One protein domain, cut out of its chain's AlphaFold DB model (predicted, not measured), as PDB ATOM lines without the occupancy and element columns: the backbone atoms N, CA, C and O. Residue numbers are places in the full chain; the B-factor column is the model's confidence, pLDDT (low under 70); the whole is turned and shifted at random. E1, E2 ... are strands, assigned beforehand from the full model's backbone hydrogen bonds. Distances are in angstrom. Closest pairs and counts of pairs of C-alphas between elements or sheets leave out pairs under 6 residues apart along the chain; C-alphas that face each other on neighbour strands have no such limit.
ATOM      1  N   PRO A 596      40.586 -33.151  -9.081       82.31
ATOM      2  CA  PRO A 596      39.564 -32.134  -8.840       82.31
ATOM      3  C   PRO A 596      38.880 -31.616 -10.112       82.31
ATOM      4  O   PRO A 596      39.531 -31.314 -11.114       82.31
ATOM      5  N   VAL A 597      37.559 -31.442 -10.034       84.00
ATOM      6  CA  VAL A 597      36.721 -30.816 -11.066       84.00
ATOM      7  C   VAL A 597      36.169 -29.507 -10.512       84.00
ATOM      8  O   VAL A 597      35.514 -29.487  -9.473       84.00
ATOM      9  N   ALA A 598      36.425 -28.405 -11.208       84.94
ATOM     10  CA  ALA A 598      36.064 -27.062 -10.783       84.94
ATOM     11  C   ALA A 598      35.066 -26.410 -11.749       84.94
ATOM     12  O   ALA A 598      35.302 -26.320 -12.956       84.94
ATOM     13  N   VAL A 599      33.976 -25.888 -11.186       87.75
ATOM     14  CA  VAL A 599      33.059 -24.951 -11.845       87.75
ATOM     15  C   VAL A 599      33.371 -23.555 -11.329       87.75
ATOM     16  O   VAL A 599      33.406 -23.354 -10.113       87.75
ATOM     17  N   ALA A 600      33.556 -22.582 -12.220       86.31
ATOM     18  CA  ALA A 600      33.685 -21.182 -11.831       86.31
ATOM     19  C   ALA A 600      32.652 -20.297 -12.528       86.31
ATOM     20  O   ALA A 600      32.515 -20.313 -13.751       86.31
ATOM     21  N   CYS A 601      31.948 -19.494 -11.737       85.94
ATOM     22  CA  CYS A 601      30.892 -18.593 -12.184       85.94
ATOM     23  C   CYS A 601      31.337 -17.158 -11.893       85.94
ATOM     24  O   CYS A 601      31.410 -16.769 -10.731       85.94
ATOM     25  N   ALA A 602      31.665 -16.385 -12.927       83.69
ATOM     26  CA  ALA A 602      32.336 -15.093 -12.793       83.69
ATOM     27  C   ALA A 602      31.483 -13.910 -13.271       83.69
ATOM     28  O   ALA A 602      30.656 -14.021 -14.181       83.69
ATOM     29  N   SER A 603      31.737 -12.747 -12.674       79.06
ATOM     30  CA  SER A 603      31.106 -11.460 -13.008       79.06
ATOM     31  C   SER A 603      31.791 -10.699 -14.157       79.06
ATOM     32  O   SER A 603      31.154  -9.887 -14.835       79.06
ATOM     33  N   ALA A 604      33.088 -10.940 -14.376       71.38
ATOM     34  CA  ALA A 604      33.917 -10.221 -15.345       71.38
ATOM     35  C   ALA A 604      33.673 -10.681 -16.794       71.38
ATOM     36  O   ALA A 604      33.345 -11.839 -17.047       71.38
ATOM     37  N   THR A 605      33.848  -9.770 -17.758       57.34
ATOM     38  CA  THR A 605      33.534  -9.986 -19.185       57.34
ATOM     39  C   THR A 605      34.702 -10.480 -20.041       57.34
ATOM     40  O   THR A 605      34.480 -10.867 -21.184       57.34
ATOM     41  N   THR A 606      35.937 -10.470 -19.535       55.69
ATOM     42  CA  THR A 606      37.129 -10.870 -20.297       55.69
ATOM     43  C   THR A 606      37.448 -12.357 -20.103       55.69
ATOM     44  O   THR A 606      37.763 -12.762 -18.983       55.69
ATOM     45  N   PRO A 607      37.430 -13.190 -21.164       46.50
ATOM     46  CA  PRO A 607      37.845 -14.581 -21.051       46.50
ATOM     47  C   PRO A 607      39.354 -14.645 -20.793       46.50
ATOM     48  O   PRO A 607      40.157 -14.093 -21.549       46.50
ATOM     49  N   ARG A 608      39.747 -15.321 -19.712       54.66
ATOM     50  CA  ARG A 608      41.141 -15.654 -19.399       54.66
ATOM     51  C   ARG A 608      41.231 -17.105 -18.942       54.66
ATOM     52  O   ARG A 608      40.243 -17.685 -18.505       54.66
ATOM     53  N   TYR A 609      42.422 -17.671 -19.105       53.34
ATOM     54  CA  TYR A 609      42.736 -19.073 -18.841       53.34
ATOM     55  C   TYR A 609      42.309 -19.493 -17.426       53.34
ATOM     56  O   TYR A 609      42.710 -18.857 -16.447       53.34
ATOM     57  N   PHE A 610      41.499 -20.552 -17.316       56.97
ATOM     58  CA  PHE A 610      41.070 -21.075 -16.021       56.97
ATOM     59  C   PHE A 610      42.100 -22.070 -15.479       56.97
ATOM     60  O   PHE A 610      41.960 -23.283 -15.605       56.97
ATOM     61  N   ASP A 611      43.150 -21.526 -14.874       61.62
ATOM     62  CA  ASP A 611      44.000 -22.268 -13.947       61.62
ATOM     63  C   ASP A 611      43.375 -22.187 -12.537       61.62
ATOM     64  O   ASP A 611      43.191 -21.068 -12.029       61.62
ATOM     65  N   PRO A 612      43.059 -23.325 -11.884       54.34
ATOM     66  CA  PRO A 612      42.620 -23.352 -10.491       54.34
ATOM     67  C   PRO A 612      43.539 -22.566  -9.541       54.34
ATOM     68  O   PRO A 612      43.031 -21.907  -8.630       54.34
ATOM     69  N   ALA A 613      44.857 -22.581  -9.782       55.03
ATOM     70  CA  ALA A 613      45.881 -21.986  -8.927       55.03
ATOM     71  C   ALA A 613      46.212 -20.512  -9.246       55.03
ATOM     72  O   ALA A 613      46.467 -19.746  -8.317       55.03
ATOM     73  N   THR A 614      46.213 -20.084 -10.520       55.41
ATOM     74  CA  THR A 614      46.807 -18.779 -10.923       55.41
ATOM     75  C   THR A 614      45.858 -17.747 -11.552       55.41
ATOM     76  O   THR A 614      46.297 -16.657 -11.926       55.41
ATOM     77  N   ALA A 615      44.553 -18.027 -11.652       52.69
ATOM     78  CA  ALA A 615      43.575 -17.118 -12.269       52.69
ATOM     79  C   ALA A 615      43.636 -15.655 -11.748       52.69
ATOM     80  O   ALA A 615      43.843 -15.403 -10.560       52.69
ATOM     81  N   SER A 616      43.379 -14.677 -12.627       54.88
ATOM     82  CA  SER A 616      43.520 -13.234 -12.346       54.88
ATOM     83  C   SER A 616      42.355 -12.606 -11.546       54.88
ATOM     84  O   SER A 616      41.522 -13.313 -10.978       54.88
ATOM     85  N   ALA A 617      42.322 -11.270 -11.441       54.62
ATOM     86  CA  ALA A 617      41.347 -10.515 -10.647       54.62
ATOM     87  C   ALA A 617      39.929 -10.473 -11.257       54.62
ATOM     88  O   ALA A 617      39.764 -10.330 -12.469       54.62
ATOM     89  N   GLY A 618      38.924 -10.546 -10.382       76.00
ATOM     90  CA  GLY A 618      37.487 -10.486 -10.669       76.00
ATOM     91  C   GLY A 618      36.698 -11.155  -9.535       76.00
ATOM     92  O   GLY A 618      37.267 -11.976  -8.817       76.00
ATOM     93  N   ASP A 619      35.417 -10.813  -9.357       82.38
ATOM     94  CA  ASP A 619      34.554 -11.567  -8.437       82.38
ATOM     95  C   ASP A 619      34.091 -12.863  -9.134       82.38
ATOM     96  O   ASP A 619      33.459 -12.795 -10.201       82.38
ATOM     97  N   ASP A 620      34.401 -14.019  -8.538       88.44
ATOM     98  CA  ASP A 620      33.947 -15.346  -8.978       88.44
ATOM     99  C   ASP A 620      33.435 -16.205  -7.805       88.44
ATOM    100  O   ASP A 620      33.848 -16.040  -6.657       88.44
ATOM    101  N   TYR A 621      32.507 -17.119  -8.089       90.06
ATOM    102  CA  TYR A 621      32.248 -18.284  -7.243       90.06
ATOM    103  C   TYR A 621      32.988 -19.480  -7.820       90.06
ATOM    104  O   TYR A 621      32.957 -19.678  -9.036       90.06
ATOM    105  N   ARG A 622      33.572 -20.312  -6.957       90.38
ATOM    106  CA  ARG A 622      34.190 -21.590  -7.327       90.38
ATOM    107  C   ARG A 622      33.510 -22.707  -6.563       90.38
ATOM    108  O   ARG A 622      33.398 -22.643  -5.340       90.38
ATOM    109  N   ILE A 623      33.076 -23.724  -7.292       91.81
ATOM    110  CA  ILE A 623      32.638 -25.003  -6.751       91.81
ATOM    111  C   ILE A 623      33.713 -25.998  -7.169       91.81
ATOM    112  O   ILE A 623      33.791 -26.359  -8.342       91.81
ATOM    113  N   ILE A 624      34.565 -26.391  -6.227       90.75
ATOM    114  CA  ILE A 624      35.579 -27.426  -6.423       90.75
ATOM    115  C   ILE A 624      34.994 -28.729  -5.879       90.75
ATOM    116  O   ILE A 624      34.575 -28.791  -4.723       90.75
ATOM    117  N   ILE A 625      34.929 -29.745  -6.731       87.81
ATOM    118  CA  ILE A 625      34.494 -31.101  -6.406       87.81
ATOM    119  C   ILE A 625      35.737 -31.986  -6.462       87.81
ATOM    120  O   ILE A 625      36.448 -32.008  -7.464       87.81
ATOM    121  N   GLU A 626      35.998 -32.702  -5.379       88.12
ATOM    122  CA  GLU A 626      37.171 -33.547  -5.169       88.12
ATOM    123  C   GLU A 626      36.705 -34.929  -4.685       88.12
ATOM    124  O   GLU A 626      35.574 -35.096  -4.209       88.12
ATOM    125  N   THR A 627      37.561 -35.946  -4.776       84.06
ATOM    126  CA  THR A 627      37.250 -37.256  -4.191       84.06
ATOM    127  C   THR A 627      37.089 -37.115  -2.676       84.06
ATOM    128  O   THR A 627      38.025 -36.765  -1.964       84.06
ATOM    129  N   GLY A 628      35.869 -37.349  -2.186       83.50
ATOM    130  CA  GLY A 628      35.508 -37.192  -0.774       83.50
ATOM    131  C   GLY A 628      35.077 -35.783  -0.327       83.50
ATOM    132  O   GLY A 628      34.748 -35.614   0.849       83.50
ATOM    133  N   LYS A 629      35.073 -34.757  -1.194       88.69
ATOM    134  CA  LYS A 629      34.954 -33.351  -0.751       88.69
ATOM    135  C   LYS A 629      34.311 -32.410  -1.781       88.69
ATOM    136  O   LYS A 629      34.504 -32.542  -2.984       88.69
ATOM    137  N   VAL A 630      33.548 -31.429  -1.294       90.75
ATOM    138  CA  VAL A 630      33.033 -30.291  -2.072       90.75
ATOM    139  C   VAL A 630      33.345 -28.992  -1.334       90.75
ATOM    140  O   VAL A 630      32.886 -28.781  -0.208       90.75
ATOM    141  N   THR A 631      34.077 -28.095  -1.989       92.75
ATOM    142  CA  THR A 631      34.397 -26.753  -1.488       92.75
ATOM    143  C   THR A 631      33.709 -25.710  -2.360       92.75
ATOM    144  O   THR A 631      34.039 -25.547  -3.534       92.75
ATOM    145  N   ILE A 632      32.766 -24.974  -1.771       93.06
ATOM    146  CA  ILE A 632      32.179 -23.771  -2.359       93.06
ATOM    147  C   ILE A 632      32.877 -22.563  -1.742       93.06
ATOM    148  O   ILE A 632      32.846 -22.363  -0.525       93.06
ATOM    149  N   GLY A 633      33.471 -21.721  -2.575       92.75
ATOM    150  CA  GLY A 633      34.074 -20.468  -2.144       92.75
ATOM    151  C   GLY A 633      33.831 -19.335  -3.121       92.75
ATOM    152  O   GLY A 633      33.340 -19.521  -4.236       92.75
ATOM    153  N   ARG A 634      34.186 -18.136  -2.679       91.69
ATOM    154  CA  ARG A 634      34.095 -16.900  -3.443       91.69
ATOM    155  C   ARG A 634      35.473 -16.284  -3.550       91.69
ATOM    156  O   ARG A 634      36.098 -16.003  -2.527       91.69
ATOM    157  N   LYS A 635      35.912 -15.991  -4.767       86.38
ATOM    158  CA  LYS A 635      37.002 -15.049  -4.987       86.38
ATOM    159  C   LYS A 635      36.442 -13.639  -5.091       86.38
ATOM    160  O   LYS A 635      35.420 -13.410  -5.737       86.38
ATOM    161  N   THR A 636      37.119 -12.692  -4.460       84.81
ATOM    162  CA  THR A 636      36.855 -11.265  -4.663       84.81
ATOM    163  C   THR A 636      37.832 -10.675  -5.675       84.81
ATOM    164  O   THR A 636      38.944 -11.167  -5.875       84.81
ATOM    165  N   SER A 637      37.450  -9.554  -6.267       78.50
ATOM    166  CA  SER A 637      38.288  -8.683  -7.095       78.50
ATOM    167  C   SER A 637      39.580  -8.231  -6.398       78.50
ATOM    168  O   SER A 637      40.576  -8.000  -7.081       78.50
ATOM    169  N   ALA A 638      39.614  -8.219  -5.059       77.44
ATOM    170  CA  ALA A 638      40.820  -8.041  -4.239       77.44
ATOM    171  C   ALA A 638      41.755  -9.278  -4.196       77.44
ATOM    172  O   ALA A 638      42.744  -9.288  -3.468       77.44
ATOM    173  N   GLY A 639      41.457 -10.336  -4.954       78.44
ATOM    174  CA  GLY A 639      42.295 -11.525  -5.139       78.44
ATOM    175  C   GLY A 639      42.053 -12.653  -4.133       78.44
ATOM    176  O   GLY A 639      42.220 -13.816  -4.496       78.44
ATOM    177  N   ALA A 640      41.622 -12.335  -2.909       80.56
ATOM    178  CA  ALA A 640      41.372 -13.322  -1.860       80.56
ATOM    179  C   ALA A 640      40.219 -14.278  -2.221       80.56
ATOM    180  O   ALA A 640      39.137 -13.833  -2.619       80.56
ATOM    181  N   TYR A 641      40.459 -15.581  -2.039       85.00
ATOM    182  CA  TYR A 641      39.462 -16.649  -2.126       85.00
ATOM    183  C   TYR A 641      39.028 -17.071  -0.721       85.00
ATOM    184  O   TYR A 641      39.822 -17.614   0.046       85.00
ATOM    185  N   THR A 642      37.764 -16.826  -0.395       90.38
ATOM    186  CA  THR A 642      37.146 -17.187   0.883       90.38
ATOM    187  C   THR A 642      36.283 -18.425   0.683       90.38
ATOM    188  O   THR A 642      35.320 -18.392  -0.086       90.38
ATOM    189  N   VAL A 643      36.586 -19.515   1.390       93.56
ATOM    190  CA  VAL A 643      35.692 -20.681   1.445       93.56
ATOM    191  C   VAL A 643      34.410 -20.275   2.172       93.56
ATOM    192  O   VAL A 643      34.450 -19.865   3.328       93.56
ATOM    193  N   LEU A 644      33.272 -20.379   1.483       90.44
ATOM    194  CA  LEU A 644      31.946 -20.115   2.046       90.44
ATOM    195  C   LEU A 644      31.393 -21.372   2.728       90.44
ATOM    196  O   LEU A 644      30.732 -21.290   3.762       90.44
ATOM    197  N   LYS A 645      31.660 -22.546   2.144       92.50
ATOM    198  CA  LYS A 645      31.269 -23.844   2.689       92.50
ATOM    199  C   LYS A 645      32.207 -24.942   2.209       92.50
ATOM    200  O   LYS A 645      32.479 -25.061   1.021       92.50
ATOM    201  N   GLU A 646      32.606 -25.802   3.133       92.62
ATOM    202  CA  GLU A 646      33.180 -27.108   2.830       92.62
ATOM    203  C   GLU A 646      32.220 -28.209   3.304       92.62
ATOM    204  O   GLU A 646      31.552 -28.064   4.338       92.62
ATOM    205  N   VAL A 647      32.123 -29.288   2.526       87.69
ATOM    206  CA  VAL A 647      31.414 -30.522   2.879       87.69
ATOM    207  C   VAL A 647      32.304 -31.709   2.532       87.69
ATOM    208  O   VAL A 647      32.692 -31.878   1.378       87.69
ATOM    209  N   VAL A 648      32.588 -32.556   3.520       84.00
ATOM    210  CA  VAL A 648      33.141 -33.894   3.287       84.00
ATOM    211  C   VAL A 648      31.981 -34.785   2.839       84.00
ATOM    212  O   VAL A 648      31.028 -34.985   3.591       84.00
ATOM    213  N   ALA A 649      32.027 -35.260   1.597       69.44
ATOM    214  CA  ALA A 649      30.951 -35.997   0.943       69.44
ATOM    215  C   ALA A 649      31.416 -37.426   0.636       69.44
ATOM    216  O   ALA A 649      32.389 -37.618  -0.088       69.44
ATOM    217  N   ALA A 650      30.713 -38.431   1.165       51.28
ATOM    218  CA  ALA A 650      31.210 -39.809   1.267       51.28
ATOM    219  C   ALA A 650      31.574 -40.507  -0.064       51.28
ATOM    220  O   ALA A 650      32.292 -41.503  -0.038       51.28
ATOM    221  N   THR A 651      31.100 -40.011  -1.213       61.59
ATOM    222  CA  THR A 651      31.326 -40.598  -2.550       61.59
ATOM    223  C   THR A 651      31.512 -39.521  -3.634       61.59
ATOM    224  O   THR A 651      30.707 -39.375  -4.554       61.59
ATOM    225  N   GLY A 652      32.584 -38.729  -3.531       55.97
ATOM    226  CA  GLY A 652      33.006 -37.801  -4.595       55.97
ATOM    227  C   GLY A 652      33.864 -38.482  -5.672       55.97
ATOM    228  O   GLY A 652      34.719 -39.278  -5.308       55.97
ATOM    229  N   LEU A 653      33.635 -38.131  -6.949       60.34
ATOM    230  CA  LEU A 653      34.410 -38.431  -8.175       60.34
ATOM    231  C   LEU A 653      35.050 -39.832  -8.308       60.34
ATOM    232  O   LEU A 653      35.991 -40.187  -7.604       60.34
ATOM    233  N   ASN A 654      34.579 -40.586  -9.308       69.06
ATOM    234  CA  ASN A 654      35.050 -41.926  -9.662       69.06
ATOM    235  C   ASN A 654      35.500 -41.953 -11.142       69.06
ATOM    236  O   ASN A 654      34.816 -41.414 -12.018       69.06
ATOM    237  N   ASP A 655      36.641 -42.582 -11.422       69.38
ATOM    238  CA  ASP A 655      37.279 -42.673 -12.741       69.38
ATOM    239  C   ASP A 655      36.779 -43.847 -13.605       69.38
ATOM    240  O   ASP A 655      37.109 -43.936 -14.788       69.38
ATOM    241  N   ALA A 656      35.905 -44.701 -13.073       73.38
ATOM    242  CA  ALA A 656      35.101 -45.644 -13.844       73.38
ATOM    243  C   ALA A 656      33.812 -44.984 -14.373       73.38
ATOM    244  O   ALA A 656      33.510 -45.083 -15.569       73.38
ATOM    245  N   THR A 657      33.071 -44.269 -13.519       74.44
ATOM    246  CA  THR A 657      31.689 -43.822 -13.789       74.44
ATOM    247  C   THR A 657      31.525 -42.300 -13.807       74.44
ATOM    248  O   THR A 657      31.618 -41.645 -12.767       74.44
ATOM    249  N   ALA A 658      31.172 -41.743 -14.971       74.62
ATOM    250  CA  ALA A 658      30.817 -40.331 -15.102       74.62
ATOM    251  C   ALA A 658      29.607 -39.982 -14.216       74.62
ATOM    252  O   ALA A 658      28.535 -40.575 -14.356       74.62
ATOM    253  N   THR A 659      29.774 -39.010 -13.322       79.38
ATOM    254  CA  THR A 659      28.717 -38.557 -12.406       79.38
ATOM    255  C   THR A 659      28.095 -37.268 -12.934       79.38
ATOM    256  O   THR A 659      28.806 -36.367 -13.378       79.38
ATOM    257  N   GLU A 660      26.763 -37.184 -12.913       86.06
ATOM    258  CA  GLU A 660      26.025 -35.970 -13.275       86.06
ATOM    259  C   GLU A 660      25.925 -35.041 -12.066       86.06
ATOM    260  O   GLU A 660      25.493 -35.459 -10.989       86.06
ATOM    261  N   TYR A 661      26.345 -33.794 -12.256       87.81
ATOM    262  CA  TYR A 661      26.386 -32.753 -11.241       87.81
ATOM    263  C   TYR A 661      25.512 -31.572 -11.655       87.81
ATOM    264  O   TYR A 661      25.501 -31.153 -12.816       87.81
ATOM    265  N   TRP A 662      24.811 -31.010 -10.673       87.94
ATOM    266  CA  TRP A 662      23.919 -29.866 -10.846       87.94
ATOM    267  C   TRP A 662      24.370 -28.752  -9.906       87.94
ATOM    268  O   TRP A 662      24.434 -28.960  -8.695       87.94
ATOM    269  N   VAL A 663      24.665 -27.572 -10.448       87.88
ATOM    270  CA  VAL A 663      25.015 -26.371  -9.679       87.88
ATOM    271  C   VAL A 663      23.972 -25.299  -9.964       87.88
ATOM    272  O   VAL A 663      23.918 -24.740 -11.058       87.88
ATOM    273  N   SER A 664      23.127 -25.019  -8.977       88.00
ATOM    274  CA  SER A 664      22.142 -23.937  -9.019       88.00
ATOM    275  C   SER A 664      22.686 -22.720  -8.279       88.00
ATOM    276  O   SER A 664      23.169 -22.853  -7.154       88.00
ATOM    277  N   ILE A 665      22.609 -21.541  -8.896       85.50
ATOM    278  CA  ILE A 665      22.961 -20.259  -8.276       85.50
ATOM    279  C   ILE A 665      21.749 -19.336  -8.384       85.50
ATOM    280  O   ILE A 665      21.262 -19.066  -9.479       85.50
ATOM    281  N   ASN A 666      21.263 -18.844  -7.246       83.81
ATOM    282  CA  ASN A 666      20.119 -17.941  -7.155       83.81
ATOM    283  C   ASN A 666      20.357 -16.920  -6.035       83.81
ATOM    284  O   ASN A 666      20.359 -17.286  -4.859       83.81
ATOM    285  N   ASN A 667      20.565 -15.647  -6.395       83.00
ATOM    286  CA  ASN A 667      20.695 -14.527  -5.448       83.00
ATOM    287  C   ASN A 667      21.671 -14.807  -4.280       83.00
ATOM    288  O   ASN A 667      21.347 -14.598  -3.114       83.00
ATOM    289  N   GLY A 668      22.861 -15.332  -4.593       84.25
ATOM    290  CA  GLY A 668      23.893 -15.688  -3.607       84.25
ATOM    291  C   GLY A 668      23.754 -17.070  -2.970       84.25
ATOM    292  O   GLY A 668      24.715 -17.559  -2.382       84.25
ATOM    293  N   THR A 669      22.608 -17.735  -3.116       87.38
ATOM    294  CA  THR A 669      22.446 -19.132  -2.696       87.38
ATOM    295  C   THR A 669      22.968 -20.063  -3.783       87.38
ATOM    296  O   THR A 669      22.483 -20.033  -4.913       87.38
ATOM    297  N   ILE A 670      23.961 -20.877  -3.431       89.44
ATOM    298  CA  ILE A 670      24.619 -21.870  -4.278       89.44
ATOM    299  C   ILE A 670      24.229 -23.251  -3.752       89.44
ATOM    300  O   ILE A 670      24.401 -23.537  -2.564       89.44
ATOM    301  N   ILE A 671      23.706 -24.103  -4.631       88.62
ATOM    302  CA  ILE A 671      23.255 -25.458  -4.304       88.62
ATOM    303  C   ILE A 671      23.908 -26.441  -5.273       88.62
ATOM    304  O   ILE A 671      23.820 -26.259  -6.487       88.62
ATOM    305  N   VAL A 672      24.559 -27.472  -4.736       89.31
ATOM    306  CA  VAL A 672      25.294 -28.496  -5.484       89.31
ATOM    307  C   VAL A 672      24.652 -29.854  -5.228       89.31
ATOM    308  O   VAL A 672      24.543 -30.279  -4.076       89.31
ATOM    309  N   PHE A 673      24.269 -30.549  -6.295       89.31
ATOM    310  CA  PHE A 673      23.718 -31.903  -6.254       89.31
ATOM    311  C   PHE A 673      24.547 -32.861  -7.114       89.31
ATOM    312  O   PHE A 673      25.171 -32.433  -8.088       89.31
ATOM    313  N   ASN A 674      24.478 -34.158  -6.817       88.00
ATOM    314  CA  ASN A 674      24.884 -35.228  -7.731       88.00
ATOM    315  C   ASN A 674      23.741 -36.214  -7.997       88.00
ATOM    316  O   ASN A 674      22.870 -36.417  -7.153       88.00
ATOM    317  N   GLY A 675      23.771 -36.847  -9.169       81.00
ATOM    318  CA  GLY A 675      22.827 -37.886  -9.580       81.00
ATOM    319  C   GLY A 675      22.114 -37.569 -10.894       81.00
ATOM    320  O   GLY A 675      21.951 -36.409 -11.274       81.00
ATOM    321  N   ALA A 676      21.700 -38.618 -11.604       75.44
ATOM    322  CA  ALA A 676      20.970 -38.496 -12.863       75.44
ATOM    323  C   ALA A 676      19.496 -38.105 -12.632       75.44
ATOM    324  O   ALA A 676      18.936 -38.327 -11.553       75.44
ATOM    325  N   GLY A 677      18.862 -37.529 -13.658       57.28
ATOM    326  CA  GLY A 677      17.500 -36.984 -13.594       57.28
ATOM    327  C   GLY A 677      16.452 -37.974 -13.069       57.28
ATOM    328  O   GLY A 677      15.983 -38.836 -13.804       57.28
ATOM    329  N   GLY A 678      16.074 -37.819 -11.796       55.75
ATOM    330  CA  GLY A 678      15.148 -38.703 -11.075       55.75
ATOM    331  C   GLY A 678      15.656 -39.152  -9.700       55.75
ATOM    332  O   GLY A 678      14.859 -39.567  -8.863       55.75
ATOM    333  N   SER A 679      16.958 -39.047  -9.421       66.19
ATOM    334  CA  SER A 679      17.534 -39.343  -8.099       66.19
ATOM    335  C   SER A 679      18.751 -38.460  -7.837       66.19
ATOM    336  O   SER A 679      19.888 -38.859  -8.079       66.19
ATOM    337  N   VAL A 680      18.494 -37.242  -7.351       79.06
ATOM    338  CA  VAL A 680      19.526 -36.268  -6.970       79.06
ATOM    339  C   VAL A 680      19.732 -36.249  -5.457       79.06
ATOM    340  O   VAL A 680      18.772 -36.145  -4.695       79.06
ATOM    341  N   SER A 681      20.988 -36.314  -5.023       82.94
ATOM    342  CA  SER A 681      21.394 -36.097  -3.633       82.94
ATOM    343  C   SER A 681      21.989 -34.700  -3.477       82.94
ATOM    344  O   SER A 681      22.745 -34.234  -4.330       82.94
ATOM    345  N   LEU A 682      21.638 -34.011  -2.390       87.06
ATOM    346  CA  LEU A 682      22.202 -32.706  -2.048       87.06
ATOM    347  C   LEU A 682      23.615 -32.896  -1.478       87.06
ATOM    348  O   LEU A 682      23.766 -33.459  -0.398       87.06
ATOM    349  N   LEU A 683      24.635 -32.402  -2.184       86.12
ATOM    350  CA  LEU A 683      26.024 -32.429  -1.719       86.12
ATOM    351  C   LEU A 683      26.359 -31.218  -0.851       86.12
ATOM    352  O   LEU A 683      26.996 -31.360   0.188       86.12
ATOM    353  N   ALA A 684      25.949 -30.020  -1.269       88.06
ATOM    354  CA  ALA A 684      26.246 -28.793  -0.539       88.06
ATOM    355  C   ALA A 684      25.209 -27.700  -0.812       88.06
ATOM    356  O   ALA A 684      24.684 -27.575  -1.915       88.06
ATOM    357  N   MET A 685      24.958 -26.868   0.198       90.06
ATOM    358  CA  MET A 685      24.175 -25.641   0.089       90.06
ATOM    359  C   MET A 685      24.856 -24.549   0.914       90.06
ATOM    360  O   MET A 685      25.282 -24.802   2.043       90.06
ATOM    361  N   VAL A 686      24.959 -23.343   0.357       92.56
ATOM    362  CA  VAL A 686      25.456 -22.155   1.065       92.56
ATOM    363  C   VAL A 686      24.822 -20.892   0.498       92.56
ATOM    364  O   VAL A 686      24.522 -20.836  -0.691       92.56
ATOM    365  N   THR A 687      24.648 -19.869   1.330       90.62
ATOM    366  CA  THR A 687      24.247 -18.527   0.899       90.62
ATOM    367  C   THR A 687      25.388 -17.559   1.188       90.62
ATOM    368  O   THR A 687      25.771 -17.388   2.344       90.62
ATOM    369  N   ASP A 688      25.941 -16.938   0.146       88.56
ATOM    370  CA  ASP A 688      26.864 -15.807   0.277       88.56
ATOM    371  C   ASP A 688      26.116 -14.616   0.911       88.56
ATOM    372  O   ASP A 688      25.082 -14.210   0.372       88.56
ATOM    373  N   PRO A 689      26.595 -14.036   2.029       84.31
ATOM    374  CA  PRO A 689      25.959 -12.879   2.658       84.31
ATOM    375  C   PRO A 689      26.113 -11.560   1.874       84.31
ATOM    376  O   PRO A 689      25.455 -10.583   2.226       84.31
ATOM    377  N   ALA A 690      26.965 -11.488   0.843       87.56
ATOM    378  CA  ALA A 690      27.229 -10.255   0.088       87.56
ATOM    379  C   ALA A 690      27.335 -10.477  -1.442       87.56
ATOM    380  O   ALA A 690      28.339 -10.072  -2.043       87.56
ATOM    381  N   PRO A 691      26.359 -11.138  -2.089       86.50
ATOM    382  CA  PRO A 691      26.526 -11.724  -3.417       86.50
ATOM    383  C   PRO A 691      26.771 -10.694  -4.523       86.50
ATOM    384  O   PRO A 691      26.153  -9.628  -4.553       86.50
ATOM    385  N   PHE A 692      27.644 -11.030  -5.477       80.69
ATOM    386  CA  PHE A 692      27.902 -10.164  -6.628       80.69
ATOM    387  C   PHE A 692      26.732 -10.179  -7.626       80.69
ATOM    388  O   PHE A 692      26.122 -11.209  -7.908       80.69
ATOM    389  N   ALA A 693      26.399  -9.002  -8.156       72.06
ATOM    390  CA  ALA A 693      25.059  -8.710  -8.664       72.06
ATOM    391  C   ALA A 693      24.702  -9.281 -10.055       72.06
ATOM    392  O   ALA A 693      23.627  -8.956 -10.545       72.06
ATOM    393  N   ASN A 694      25.588 -10.036 -10.717       78.44
ATOM    394  CA  ASN A 694      25.384 -10.688 -12.025       78.44
ATOM    395  C   ASN A 694      26.383 -11.856 -12.181       78.44
ATOM    396  O   ASN A 694      27.586 -11.636 -12.019       78.44
ATOM    397  N   VAL A 695      25.934 -13.041 -12.610       76.25
ATOM    398  CA  VAL A 695      26.829 -14.065 -13.189       76.25
ATOM    399  C   VAL A 695      26.855 -13.851 -14.702       76.25
ATOM    400  O   VAL A 695      25.812 -13.890 -15.352       76.25
ATOM    401  N   LYS A 696      28.038 -13.599 -15.270       78.56
ATOM    402  CA  LYS A 696      28.203 -13.320 -16.708       78.56
ATOM    403  C   LYS A 696      28.922 -14.412 -17.472       78.56
ATOM    404  O   LYS A 696      28.650 -14.558 -18.654       78.56
ATOM    405  N   ASN A 697      29.818 -15.159 -16.834       78.81
ATOM    406  CA  ASN A 697      30.545 -16.252 -17.472       78.81
ATOM    407  C   ASN A 697      30.533 -17.509 -16.601       78.81
ATOM    408  O   ASN A 697      30.661 -17.416 -15.380       78.81
ATOM    409  N   VAL A 698      30.423 -18.672 -17.243       81.44
ATOM    410  CA  VAL A 698      30.639 -19.987 -16.622       81.44
ATOM    411  C   VAL A 698      31.849 -20.646 -17.277       81.44
ATOM    412  O   VAL A 698      31.955 -20.677 -18.504       81.44
ATOM    413  N   PHE A 699      32.740 -21.171 -16.441       82.81
ATOM    414  CA  PHE A 699      33.934 -21.925 -16.809       82.81
ATOM    415  C   PHE A 699      33.898 -23.303 -16.140       82.81
ATOM    416  O   PHE A 699      33.409 -23.447 -15.016       82.81
ATOM    417  N   LEU A 700      34.452 -24.300 -16.825       81.25
ATOM    418  CA  LEU A 700      34.639 -25.662 -16.332       81.25
ATOM    419  C   LEU A 700      36.102 -26.056 -16.553       81.25
ATOM    420  O   LEU A 700      36.653 -25.779 -17.621       81.25
ATOM    421  N   GLY A 701      36.723 -26.698 -15.567       79.12
ATOM    422  CA  GLY A 701      38.105 -27.168 -15.656       79.12
ATOM    423  C   GLY A 701      38.436 -28.234 -14.616       79.12
ATOM    424  O   GLY A 701      37.637 -28.528 -13.731       79.12
ATOM    425  N   GLY A 702      39.629 -28.806 -14.722       76.44
ATOM    426  CA  GLY A 702      40.184 -29.779 -13.781       76.44
ATOM    427  C   GLY A 702      41.691 -29.909 -13.985       76.44
ATOM    428  O   GLY A 702      42.227 -29.343 -14.939       76.44
ATOM    429  N   SER A 703      42.377 -30.602 -13.078       60.38
ATOM    430  CA  SER A 703      43.847 -30.716 -13.100       60.38
ATOM    431  C   SER A 703      44.379 -31.582 -14.247       60.38
ATOM    432  O   SER A 703      45.426 -31.273 -14.813       60.38
ATOM    433  N   ASP A 704      43.641 -32.632 -14.610       57.56
ATOM    434  CA  ASP A 704      44.109 -33.723 -15.469       57.56
ATOM    435  C   ASP A 704      43.152 -33.982 -16.651       57.56
ATOM    436  O   ASP A 704      42.392 -33.103 -17.065       57.56
ATOM    437  N   ALA A 705      43.206 -35.175 -17.252       50.62
ATOM    438  CA  ALA A 705      42.426 -35.555 -18.432       50.62
ATOM    439  C   ALA A 705      40.933 -35.818 -18.116       50.62
ATOM    440  O   ALA A 705      40.455 -36.946 -18.215       50.62
ATOM    441  N   VAL A 706      40.198 -34.770 -17.732       55.72
ATOM    442  CA  VAL A 706      38.757 -34.844 -17.443       55.72
ATOM    443  C   VAL A 706      37.948 -34.986 -18.733       55.72
ATOM    444  O   VAL A 706      37.937 -34.077 -19.566       55.72
ATOM    445  N   ASP A 707      37.203 -36.084 -18.861       56.34
ATOM    446  CA  ASP A 707      36.163 -36.222 -19.885       56.34
ATOM    447  C   ASP A 707      34.872 -35.553 -19.378       56.34
ATOM    448  O   ASP A 707      34.115 -36.117 -18.579       56.34
ATOM    449  N   VAL A 708      34.675 -34.287 -19.768       58.72
ATOM    450  CA  VAL A 708      33.487 -33.488 -19.425       58.72
ATOM    451  C   VAL A 708      32.462 -33.621 -20.546       58.72
ATOM    452  O   VAL A 708      32.546 -32.935 -21.564       58.72
ATOM    453  N   GLN A 709      31.465 -34.479 -20.344       57.47
ATOM    454  CA  GLN A 709      30.400 -34.692 -21.321       57.47
ATOM    455  C   GLN A 709      29.206 -33.768 -21.032       57.47
ATOM    456  O   GLN A 709      28.643 -33.747 -19.931       57.47
ATOM    457  N   TYR A 710      28.812 -32.981 -22.033       54.47
ATOM    458  CA  TYR A 710      27.750 -31.980 -21.917       54.47
ATOM    459  C   TYR A 710      26.379 -32.592 -22.237       54.47
ATOM    460  O   TYR A 710      26.026 -32.738 -23.403       54.47
TER     461      TYR A 710
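Overview. This is residues 596 to 710 of the 1098 residues of an uncharacterized protein of candidate division TM6 bacterium GW2011_GWF2_38_10 (UniProt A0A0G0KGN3). Two antiparallel sheets form a sandwich, face to face: E4 - E3 - E2 - E1 - E8, twisted, and the smaller E5 - E6 - E7. A long loop, residues 603 to 619, joins E1 to E2, and E9 lies farthest from the mean of the C-alphas. The 115 printed residues, all strand by class, have no named helix and nine named strands, E1 to E9 in chain order. The whole is compact, radius of gyration of the C-alphas 13.8 A, spanning 38 by 30 by 23 A.

Arrangement. Start at E1, residues 597 to 602, which opens a meander, each strand the antiparallel neighbour of the one before: E2, 620 to 626; E3, 629 to 635; E4, 641 to 648. Within hydrogen-bond range you find N 599 and O 623, 2.9 A, N 622 and O 633, 2.8 A, and N 632 and O 645, 2.8 A. E4 bends by 65 degrees at residue 644. The second meander is E5, 659 to 666, E6, 669 to 674, and E7, 681 to 687, with N 664 and O 671 at 2.9 A and N 672 and O 684 at 2.8 A. E7 touches E4, the closest C-alphas being Lys 645 and Val 686, 6.3 A. E8, 695 to 702, is antiparallel to E1, with N 600 and O 699 at 2.9 A. E9, 707 to 709, pairs with no named strand.

Along the chain. Find C-alpha 597, where E1 begins, at (36.721, -30.816, -11.066). E5 runs 22.9 A and E8 20.6 A, first to last C-alpha. E9 ends at C-alpha 709, (30.400, -34.692, -21.321).

Size, cuts and confidence. The C-alphas farthest apart, Ala 638 and Gly 678, stand 40.6 A apart. The printed part has no cut; the link E1 to E2 is long. pLDDT is under 70 at residues 605 to 617, 649 to 655, 677 to 679 and 703 to 710.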